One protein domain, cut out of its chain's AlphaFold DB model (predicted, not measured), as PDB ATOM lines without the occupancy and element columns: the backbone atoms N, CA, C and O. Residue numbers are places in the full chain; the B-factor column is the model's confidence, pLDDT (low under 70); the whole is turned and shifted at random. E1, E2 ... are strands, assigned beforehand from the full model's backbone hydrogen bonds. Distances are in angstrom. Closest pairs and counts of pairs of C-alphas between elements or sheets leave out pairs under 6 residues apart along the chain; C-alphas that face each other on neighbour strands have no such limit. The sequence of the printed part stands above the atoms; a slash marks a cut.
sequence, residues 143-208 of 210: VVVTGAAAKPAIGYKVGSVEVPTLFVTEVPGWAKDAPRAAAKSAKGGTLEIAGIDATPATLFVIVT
ATOM      1  N   VAL A 143     -24.563  44.734  23.345       94.94
ATOM      2  CA  VAL A 143     -23.687  45.298  22.316       94.94
ATOM      3  C   VAL A 143     -23.569  44.294  21.180       94.94
ATOM      4  O   VAL A 143     -23.262  43.124  21.406       94.94
ATOM      5  N   VAL A 144     -23.777  44.751  19.947       94.94
ATOM      6  CA  VAL A 144     -23.563  43.935  18.749       94.94
ATOM      7  C   VAL A 144     -22.120  44.092  18.289       94.94
ATOM      8  O   VAL A 144     -21.656  45.194  18.003       94.94
ATOM      9  N   VAL A 145     -21.415  42.972  18.182       93.44
ATOM     10  CA  VAL A 145     -20.021  42.921  17.751       93.44
ATOM     11  C   VAL A 145     -19.927  42.298  16.370       93.44
ATOM     12  O   VAL A 145     -20.340  41.160  16.167       93.44
ATOM     13  N   THR A 146     -19.331  43.022  15.427       90.44
ATOM     14  CA  THR A 146     -19.066  42.539  14.062       90.44
ATOM     15  C   THR A 146     -17.568  42.417  13.792       90.44
ATOM     16  O   THR A 146     -16.761  43.076  14.446       90.44
ATOM     17  N   GLY A 147     -17.182  41.609  12.802       78.25
ATOM     18  CA  GLY A 147     -15.786  41.500  12.347       78.25
ATOM     19  C   GLY A 147     -14.879  40.644  13.238       78.25
ATOM     20  O   GLY A 147     -13.706  40.457  12.922       78.25
ATOM     21  N   ALA A 148     -15.410  40.074  14.322       70.38
ATOM     22  CA  ALA A 148     -14.667  39.141  15.156       70.38
ATOM     23  C   ALA A 148     -14.515  37.795  14.432       70.38
ATOM     24  O   ALA A 148     -15.503  37.103  14.199       70.38
ATOM     25  N   ALA A 149     -13.282  37.341  14.191       78.38
ATOM     26  CA  ALA A 149     -12.999  35.938  13.854       78.38
ATOM     27  C   ALA A 149     -13.124  35.010  15.090       78.38
ATOM     28  O   ALA A 149     -12.366  34.050  15.253       78.38
ATOM     29  N   ALA A 150     -14.039  35.332  16.008       86.44
ATOM     30  CA  ALA A 150     -14.251  34.607  17.248       86.44
ATOM     31  C   ALA A 150     -15.059  33.337  16.973       86.44
ATOM     32  O   ALA A 150     -16.150  33.385  16.407       86.44
ATOM     33  N   LYS A 151     -14.533  32.191  17.406       91.25
ATOM     34  CA  LYS A 151     -15.276  30.928  17.368       91.25
ATOM     35  C   LYS A 151     -16.176  30.827  18.602       91.25
ATOM     36  O   LYS A 151     -15.729  31.235  19.676       91.25
ATOM     37  N   PRO A 152     -17.380  30.248  18.506       94.88
ATOM     38  CA  PRO A 152     -18.231  30.061  19.674       94.88
ATOM     39  C   PRO A 152     -17.509  29.300  20.792       94.88
ATOM     40  O   PRO A 152     -16.987  28.205  20.570       94.88
ATOM     41  N   ALA A 153     -17.424  29.917  21.971       95.69
ATOM     42  CA  ALA A 153     -16.777  29.364  23.158       95.69
ATOM     43  C   ALA A 153     -17.256  30.072  24.429       95.69
ATOM     44  O   ALA A 153     -17.766  31.190  24.385       95.69
ATOM     45  N   ILE A 154     -17.075  29.413  25.571       95.50
ATOM     46  CA  ILE A 154     -17.463  29.929  26.885       95.50
ATOM     47  C   ILE A 154     -16.368  30.834  27.440       95.50
ATOM     48  O   ILE A 154     -15.207  30.435  27.479       95.50
ATOM     49  N   GLY A 155     -16.749  32.006  27.952       93.50
ATOM     50  CA  GLY A 155     -15.858  32.807  28.796       93.50
ATOM     51  C   GLY A 155     -15.014  33.854  28.096       93.50
ATOM     52  O   GLY A 155     -13.901  34.119  28.544       93.50
ATOM     53  N   TYR A 156     -15.504  34.424  26.998       93.50
ATOM     54  CA  TYR A 156     -14.812  35.536  26.361       93.50
ATOM     55  C   TYR A 156     -14.670  36.737  27.298       93.50
ATOM     56  O   TYR A 156     -15.533  37.013  28.138       93.50
ATOM     57  N   LYS A 157     -13.570  37.462  27.108       92.69
ATOM     58  CA  LYS A 157     -13.273  38.719  27.791       92.69
ATOM     59  C   LYS A 157     -13.284  39.880  26.814       92.69
ATOM     60  O   LYS A 157     -12.913  39.704  25.658       92.69
ATOM     61  N   VAL A 158     -13.640  41.065  27.286       89.94
ATOM     62  CA  VAL A 158     -13.413  42.335  26.591       89.94
ATOM     63  C   VAL A 158     -12.582  43.201  27.530       89.94
ATOM     64  O   VAL A 158     -12.998  43.497  28.650       89.94
ATOM     65  N   GLY A 159     -11.354  43.526  27.122       85.94
ATOM     66  CA  GLY A 159     -10.352  44.036  28.061       85.94
ATOM     67  C   GLY A 159     -10.083  43.021  29.181       85.94
ATOM     68  O   GLY A 159      -9.757  41.865  28.912       85.94
ATOM     69  N   SER A 160     -10.234  43.442  30.438       86.31
ATOM     70  CA  SER A 160     -10.114  42.580  31.625       86.31
ATOM     71  C   SER A 160     -11.445  41.983  32.097       86.31
ATOM     72  O   SER A 160     -11.451  41.190  33.041       86.31
ATOM     73  N   VAL A 161     -12.563  42.337  31.457       88.62
ATOM     74  CA  VAL A 161     -13.914  42.007  31.918       88.62
ATOM     75  C   VAL A 161     -14.414  40.744  31.233       88.62
ATOM     76  O   VAL A 161     -14.402  40.645  30.009       88.62
ATOM     77  N   GLU A 162     -14.876  39.777  32.018       90.06
ATOM     78  CA  GLU A 162     -15.589  38.608  31.504       90.06
ATOM     79  C   GLU A 162     -17.015  38.977  31.146       90.06
ATOM     80  O   GLU A 162     -17.742  39.534  31.969       90.06
ATOM     81  N   VAL A 163     -17.416  38.635  29.926       89.56
ATOM     82  CA  VAL A 163     -18.698  39.068  29.386       89.56
ATOM     83  C   VAL A 163     -19.574  37.875  29.002       89.56
ATOM     84  O   VAL A 163     -19.073  36.865  28.487       89.56
ATOM     85  N   PRO A 164     -20.895  37.955  29.231       92.00
ATOM     86  CA  PRO A 164     -21.826  37.028  28.612       92.00
ATOM     87  C   PRO A 164     -21.802  37.227  27.092       92.00
ATOM     88  O   PRO A 164     -21.741  38.354  26.596       92.00
ATOM     89  N   THR A 165     -21.846  36.123  26.344       94.25
ATOM     90  CA  THR A 165     -21.767  36.143  24.877       94.25
ATOM     91  C   THR A 165     -22.847  35.286  24.233       94.25
ATOM     92  O   THR A 165     -23.172  34.205  24.724       94.25
ATOM     93  N   LEU A 166     -23.371  35.766  23.106       96.00
ATOM     94  CA  LEU A 166     -24.144  34.983  22.144       96.00
ATOM     95  C   LEU A 166     -23.429  35.020  20.798       96.00
ATOM     96  O   LEU A 166     -22.889  36.059  20.425       96.00
ATOM     97  N   PHE A 167     -23.451  33.909  20.066       95.88
ATOM     98  CA  PHE A 167     -22.884  33.835  18.720       95.88
ATOM     99  C   PHE A 167     -24.013  33.632  17.730       95.88
ATOM    100  O   PHE A 167     -24.717  32.625  17.787       95.88
ATOM    101  N   VAL A 168     -24.192  34.601  16.842       95.25
ATOM    102  CA  VAL A 168     -25.306  34.646  15.898       95.25
ATOM    103  C   VAL A 168     -24.784  34.815  14.479       95.25
ATOM    104  O   VAL A 168     -23.756  35.448  14.261       95.25
ATOM    105  N   THR A 169     -25.507  34.281  13.501       93.19
ATOM    106  CA  THR A 169     -25.260  34.571  12.079       93.19
ATOM    107  C   THR A 169     -25.934  35.870  11.648       93.19
ATOM    108  O   THR A 169     -25.449  36.566  10.762       93.19
ATOM    109  N   GLU A 170     -27.038  36.228  12.307       92.94
ATOM    110  CA  GLU A 170     -27.816  37.435  12.044       92.94
ATOM    111  C   GLU A 170     -28.165  38.136  13.356       92.94
ATOM    112  O   GLU A 170     -28.412  37.493  14.378       92.94
ATOM    113  N   VAL A 171     -28.191  39.471  13.335       94.44
ATOM    114  CA  VAL A 171     -28.536  40.261  14.522       94.44
ATOM    115  C   VAL A 171     -30.006  40.010  14.874       94.44
ATOM    116  O   VAL A 171     -30.880  40.286  14.049       94.44
ATOM    117  N   PRO A 172     -30.317  39.521  16.087       94.38
ATOM    118  CA  PRO A 172     -31.691  39.245  16.464       94.38
ATOM    119  C   PRO A 172     -32.488  40.546  16.609       94.38
ATOM    120  O   PRO A 172     -31.952  41.581  17.007       94.38
ATOM    121  N   GLY A 173     -33.796  40.487  16.347       95.38
ATOM    122  CA  GLY A 173     -34.659  41.675  16.328       95.38
ATOM    123  C   GLY A 173     -34.666  42.486  17.632       95.38
ATOM    124  O   GLY A 173     -34.799  43.704  17.582       95.38
ATOM    125  N   TRP A 174     -34.460  41.841  18.786       95.06
ATOM    126  CA  TRP A 174     -34.359  42.518  20.087       95.06
ATOM    127  C   TRP A 174     -33.052  43.310  20.265       95.06
ATOM    128  O   TRP A 174     -33.002  44.217  21.088       95.06
ATOM    129  N   ALA A 175     -32.007  42.997  19.491       94.75
ATOM    130  CA  ALA A 175     -30.704  43.665  19.524       94.75
ATOM    131  C   ALA A 175     -30.515  44.662  18.367       94.75
ATOM    132  O   ALA A 175     -29.415  45.178  18.178       94.75
ATOM    133  N   LYS A 176     -31.550  44.919  17.557       94.31
ATOM    134  CA  LYS A 176     -31.420  45.713  16.322       94.31
ATOM    135  C   LYS A 176     -30.916  47.144  16.573       94.31
ATOM    136  O   LYS A 176     -30.134  47.648  15.767       94.31
ATOM    137  N   ASP A 177     -31.323  47.730  17.702       94.62
ATOM    138  CA  ASP A 177     -31.011  49.103  18.123       94.62
ATOM    139  C   ASP A 177     -29.868  49.155  19.156       94.62
ATOM    140  O   ASP A 177     -29.539  50.220  19.675       94.62
ATOM    141  N   ALA A 178     -29.259  48.007  19.482       94.81
ATOM    142  CA  ALA A 178     -28.142  47.956  20.416       94.81
ATOM    143  C   ALA A 178     -26.893  48.638  19.818       94.81
ATOM    144  O   ALA A 178     -26.665  48.546  18.603       94.81
ATOM    145  N   PRO A 179     -26.045  49.278  20.649       94.88
ATOM    146  CA  PRO A 179     -24.766  49.818  20.207       94.88
ATOM    147  C   PRO A 179     -23.948  48.780  19.440       94.88
ATOM    148  O   PRO A 179     -23.902  47.603  19.807       94.88
ATOM    149  N   ARG A 180     -23.290  49.224  18.368       93.44
ATOM    150  CA  ARG A 180     -22.462  48.366  17.518       93.44
ATOM    151  C   ARG A 180     -20.996  48.691  17.713       93.44
ATOM    152  O   ARG A 180     -20.623  49.860  17.722       93.44
ATOM    153  N   ALA A 181     -20.165  47.659  17.763       92.25
ATOM    154  CA  ALA A 181     -18.726  47.816  17.667       92.25
ATOM    155  C   ALA A 181     -18.085  46.780  16.750       92.25
ATOM    156  O   ALA A 181     -18.565  45.661  16.569       92.25
ATOM    157  N   ALA A 182     -16.954  47.175  16.178       90.44
ATOM    158  CA  ALA A 182     -16.103  46.280  15.421       90.44
ATOM    159  C   ALA A 182     -15.053  45.663  16.351       90.44
ATOM    160  O   ALA A 182     -14.321  46.380  17.043       90.44
ATOM    161  N   ALA A 183     -14.956  44.335  16.341       89.81
ATOM    162  CA  ALA A 183     -13.819  43.650  16.933       89.81
ATOM    163  C   ALA A 183     -12.628  43.713  15.974       89.81
ATOM    164  O   ALA A 183     -12.740  43.371  14.799       89.81
ATOM    165  N   LYS A 184     -11.472  44.120  16.496       88.88
ATOM    166  CA  LYS A 184     -10.186  44.098  15.791       88.88
ATOM    167  C   LYS A 184      -9.590  42.696  15.771       88.88
ATOM    168  O   LYS A 184      -8.981  42.296  14.783       88.88
ATOM    169  N   SER A 185      -9.743  41.952  16.865       87.62
ATOM    170  CA  SER A 185      -9.250  40.583  16.974       87.62
ATOM    171  C   SER A 185      -9.979  39.788  18.062       87.62
ATOM    172  O   SER A 185     -10.678  40.348  18.909       87.62
ATOM    173  N   ALA A 186      -9.822  38.463  18.012       89.44
ATOM    174  CA  ALA A 186     -10.274  37.521  19.031       89.44
ATOM    175  C   ALA A 186      -9.143  36.516  19.301       89.44
ATOM    176  O   ALA A 186      -8.984  35.539  18.567       89.44
ATOM    177  N   LYS A 187      -8.300  36.779  20.304       88.12
ATOM    178  CA  LYS A 187      -7.094  35.981  20.597       88.12
ATOM    179  C   LYS A 187      -7.017  35.639  22.074       88.12
ATOM    180  O   LYS A 187      -7.323  36.465  22.922       88.12
ATOM    181  N   GLY A 188      -6.620  34.403  22.387       87.19
ATOM    182  CA  GLY A 188      -6.434  33.968  23.777       87.19
ATOM    183  C   GLY A 188      -7.693  34.066  24.650       87.19
ATOM    184  O   GLY A 188      -7.577  34.096  25.866       87.19
ATOM    185  N   GLY A 189      -8.884  34.113  24.043       90.88
ATOM    186  CA  GLY A 189     -10.150  34.308  24.756       90.88
ATOM    187  C   GLY A 189     -10.519  35.766  25.029       90.88
ATOM    188  O   GLY A 189     -11.541  36.018  25.658       90.88
ATOM    189  N   THR A 190      -9.748  36.720  24.510       92.69
ATOM    190  CA  THR A 190     -10.031  38.152  24.607       92.69
ATOM    191  C   THR A 190     -10.482  38.700  23.258       92.69
ATOM    192  O   THR A 190      -9.861  38.439  22.224       92.69
ATOM    193  N   LEU A 191     -11.572  39.461  23.276       91.62
ATOM    194  CA  LEU A 191     -12.066  40.279  22.181       91.62
ATOM    195  C   LEU A 191     -11.484  41.684  22.324       91.62
ATOM    196  O   LEU A 191     -11.692  42.369  23.326       91.62
ATOM    197  N   GLU A 192     -10.767  42.123  21.298       90.88
ATOM    198  CA  GLU A 192     -10.279  43.494  21.205       90.88
ATOM    199  C   GLU A 192     -11.321  44.331  20.472       90.88
ATOM    200  O   GLU A 192     -11.447  44.247  19.251       90.88
ATOM    201  N   ILE A 193     -12.085  45.123  21.218       89.44
ATOM    202  CA  ILE A 193     -13.188  45.938  20.701       89.44
ATOM    203  C   ILE A 193     -12.833  47.411  20.897       89.44
ATOM    204  O   ILE A 193     -12.329  47.796  21.948       89.44
ATOM    205  N   ALA A 194     -13.049  48.238  19.874       82.00
ATOM    206  CA  ALA A 194     -12.789  49.673  19.961       82.00
ATOM    207  C   ALA A 194     -14.060  50.458  20.304       82.00
ATOM    208  O   ALA A 194     -15.118  50.190  19.738       82.00
ATOM    209  N   GLY A 195     -13.922  51.468  21.169       79.25
ATOM    210  CA  GLY A 195     -14.957  52.481  21.409       79.25
ATOM    211  C   GLY A 195     -16.128  52.037  22.287       79.25
ATOM    212  O   GLY A 195     -17.120  52.754  22.347       79.25
ATOM    213  N   ILE A 196     -16.029  50.880  22.946       81.75
ATOM    214  CA  ILE A 196     -17.017  50.407  23.918       81.75
ATOM    215  C   ILE A 196     -16.285  49.904  25.156       81.75
ATOM    216  O   ILE A 196     -15.462  48.990  25.061       81.75
ATOM    217  N   ASP A 197     -16.639  50.470  26.305       79.69
ATOM    218  CA  ASP A 197     -16.244  49.946  27.604       79.69
ATOM    219  C   ASP A 197     -17.171  48.787  27.969       79.69
ATOM    220  O   ASP A 197     -18.396  48.920  27.995       79.69
ATOM    221  N   ALA A 198     -16.584  47.617  28.202       81.81
ATOM    222  CA  ALA A 198     -17.347  46.451  28.604       81.81
ATOM    223  C   ALA A 198     -17.723  46.543  30.074       81.81
ATOM    224  O   ALA A 198     -16.869  46.760  30.935       81.81
ATOM    225  N   THR A 199     -18.993  46.279  30.358       86.06
ATOM    226  CA  THR A 199     -19.460  46.078  31.723       86.06
ATOM    227  C   THR A 199     -19.827  44.611  31.944       86.06
ATOM    228  O   THR A 199     -20.216  43.923  30.993       86.06
ATOM    229  N   PRO A 200     -19.712  44.094  33.180       83.94
ATOM    230  CA  PRO A 200     -20.050  42.706  33.480       83.94
ATOM    231  C   PRO A 200     -21.502  42.330  33.130       83.94
ATOM    232  O   PRO A 200     -21.759  41.166  32.811       83.94
ATOM    233  N   ALA A 201     -22.466  43.262  33.167       87.00
ATOM    234  CA  ALA A 201     -23.851  42.956  32.802       87.00
ATOM    235  C   ALA A 201     -24.131  43.024  31.294       87.00
ATOM    236  O   ALA A 201     -25.099  42.395  30.859       87.00
ATOM    237  N   THR A 202     -23.305  43.724  30.510       91.00
ATOM    238  CA  THR A 202     -23.511  43.903  29.063       91.00
ATOM    239  C   THR A 202     -23.448  42.563  28.327       91.00
ATOM    240  O   THR A 202     -22.444  41.851  28.390       91.00
ATOM    241  N   LEU A 203     -24.497  42.231  27.568       93.19
ATOM    242  CA  LEU A 203     -24.515  41.069  26.680       93.19
ATOM    243  C   LEU A 203     -23.841  41.364  25.339       93.19
ATOM    244  O   LEU A 203     -24.310  42.196  24.568       93.19
ATOM    245  N   PHE A 204     -22.791  40.618  25.007       94.31
ATOM    246  CA  PHE A 204     -22.103  40.759  23.726       94.31
ATOM    247  C   PHE A 204     -22.680  39.786  22.691       94.31
ATOM    248  O   PHE A 204     -22.496  38.570  22.770       94.31
ATOM    249  N   VAL A 205     -23.383  40.331  21.698       95.81
ATOM    250  CA  VAL A 205     -23.947  39.600  20.558       95.81
ATOM    251  C   VAL A 205     -22.926  39.601  19.429       95.81
ATOM    252  O   VAL A 205     -22.770  40.586  18.714       95.81
ATOM    253  N   ILE A 206     -22.201  38.500  19.283       94.75
ATOM    254  CA  ILE A 206     -21.110  38.360  18.325       94.75
ATOM    255  C   ILE A 206     -21.670  37.809  17.021       94.75
ATOM    256  O   ILE A 206     -22.132  36.668  16.959       94.75
ATOM    257  N   VAL A 207     -21.607  38.623  15.971       93.75
ATOM    258  CA  VAL A 207     -22.005  38.229  14.623       93.75
ATOM    259  C   VAL A 207     -20.848  37.469  13.984       93.75
ATOM    260  O   VAL A 207     -19.834  38.060  13.606       93.75
ATOM    261  N   THR A 208     -20.991  36.151  13.889       87.44
ATOM    262  CA  THR A 208     -20.065  35.294  13.149       87.44
ATOM    263  C   THR A 208     -20.470  35.316  11.681       87.44
ATOM    264  O   THR A 208     -21.647  35.125  11.379       87.44
TER     265      THR A 208
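Overview. This is residues 143 to 208 of the 210 residues of an uncharacterized protein of Kofleriaceae bacterium (UniProt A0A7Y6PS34). With little regular structure, the domain is one small five-stranded sheet, strongly twisted and curled like part of a barrel, and the long unnamed stretch 147 to 164 runs across its open side between edge strands E2 and E4. The 66 printed residues hold five named strands, E1 to E5, under half in named elements, and no named helix: all strand. The mixed sheet runs E2 E5 E1 E3 E4; the whole is compact, radius of gyration of the C-alphas 10.4 A, spanning 30 by 21 by 19 A.

Along the chain. E1, residues 143 to 146, begins at C-alpha (-23.687, 45.298, 22.316). E2 is 165 to 168, E3 180 to 187 (20.0 A), E4 190 to 193. E5, 203 to 207, ends at (-22.005, 38.229, 14.623).

Arrangement. E5 is parallel to E1 (N 145 to O 205, 2.8 A) and E2 (N 168 to O 206, 2.9 A). E3 bends by 61 degrees at 184; its residues 180 to 182 pair parallel with E1 (N 181 to O 144, 2.9 A), 183 to 187 antiparallel with E4 (N 184 to O 192, 2.8 A), a hairpin.

Size, cuts and confidence. The farthest C-alphas, Gly 173 and Gly 188, are 30.2 A apart. The printed part has no cut. Links E1 to E2 and E2 to E3 are long. No printed residue is under 70 in pLDDT.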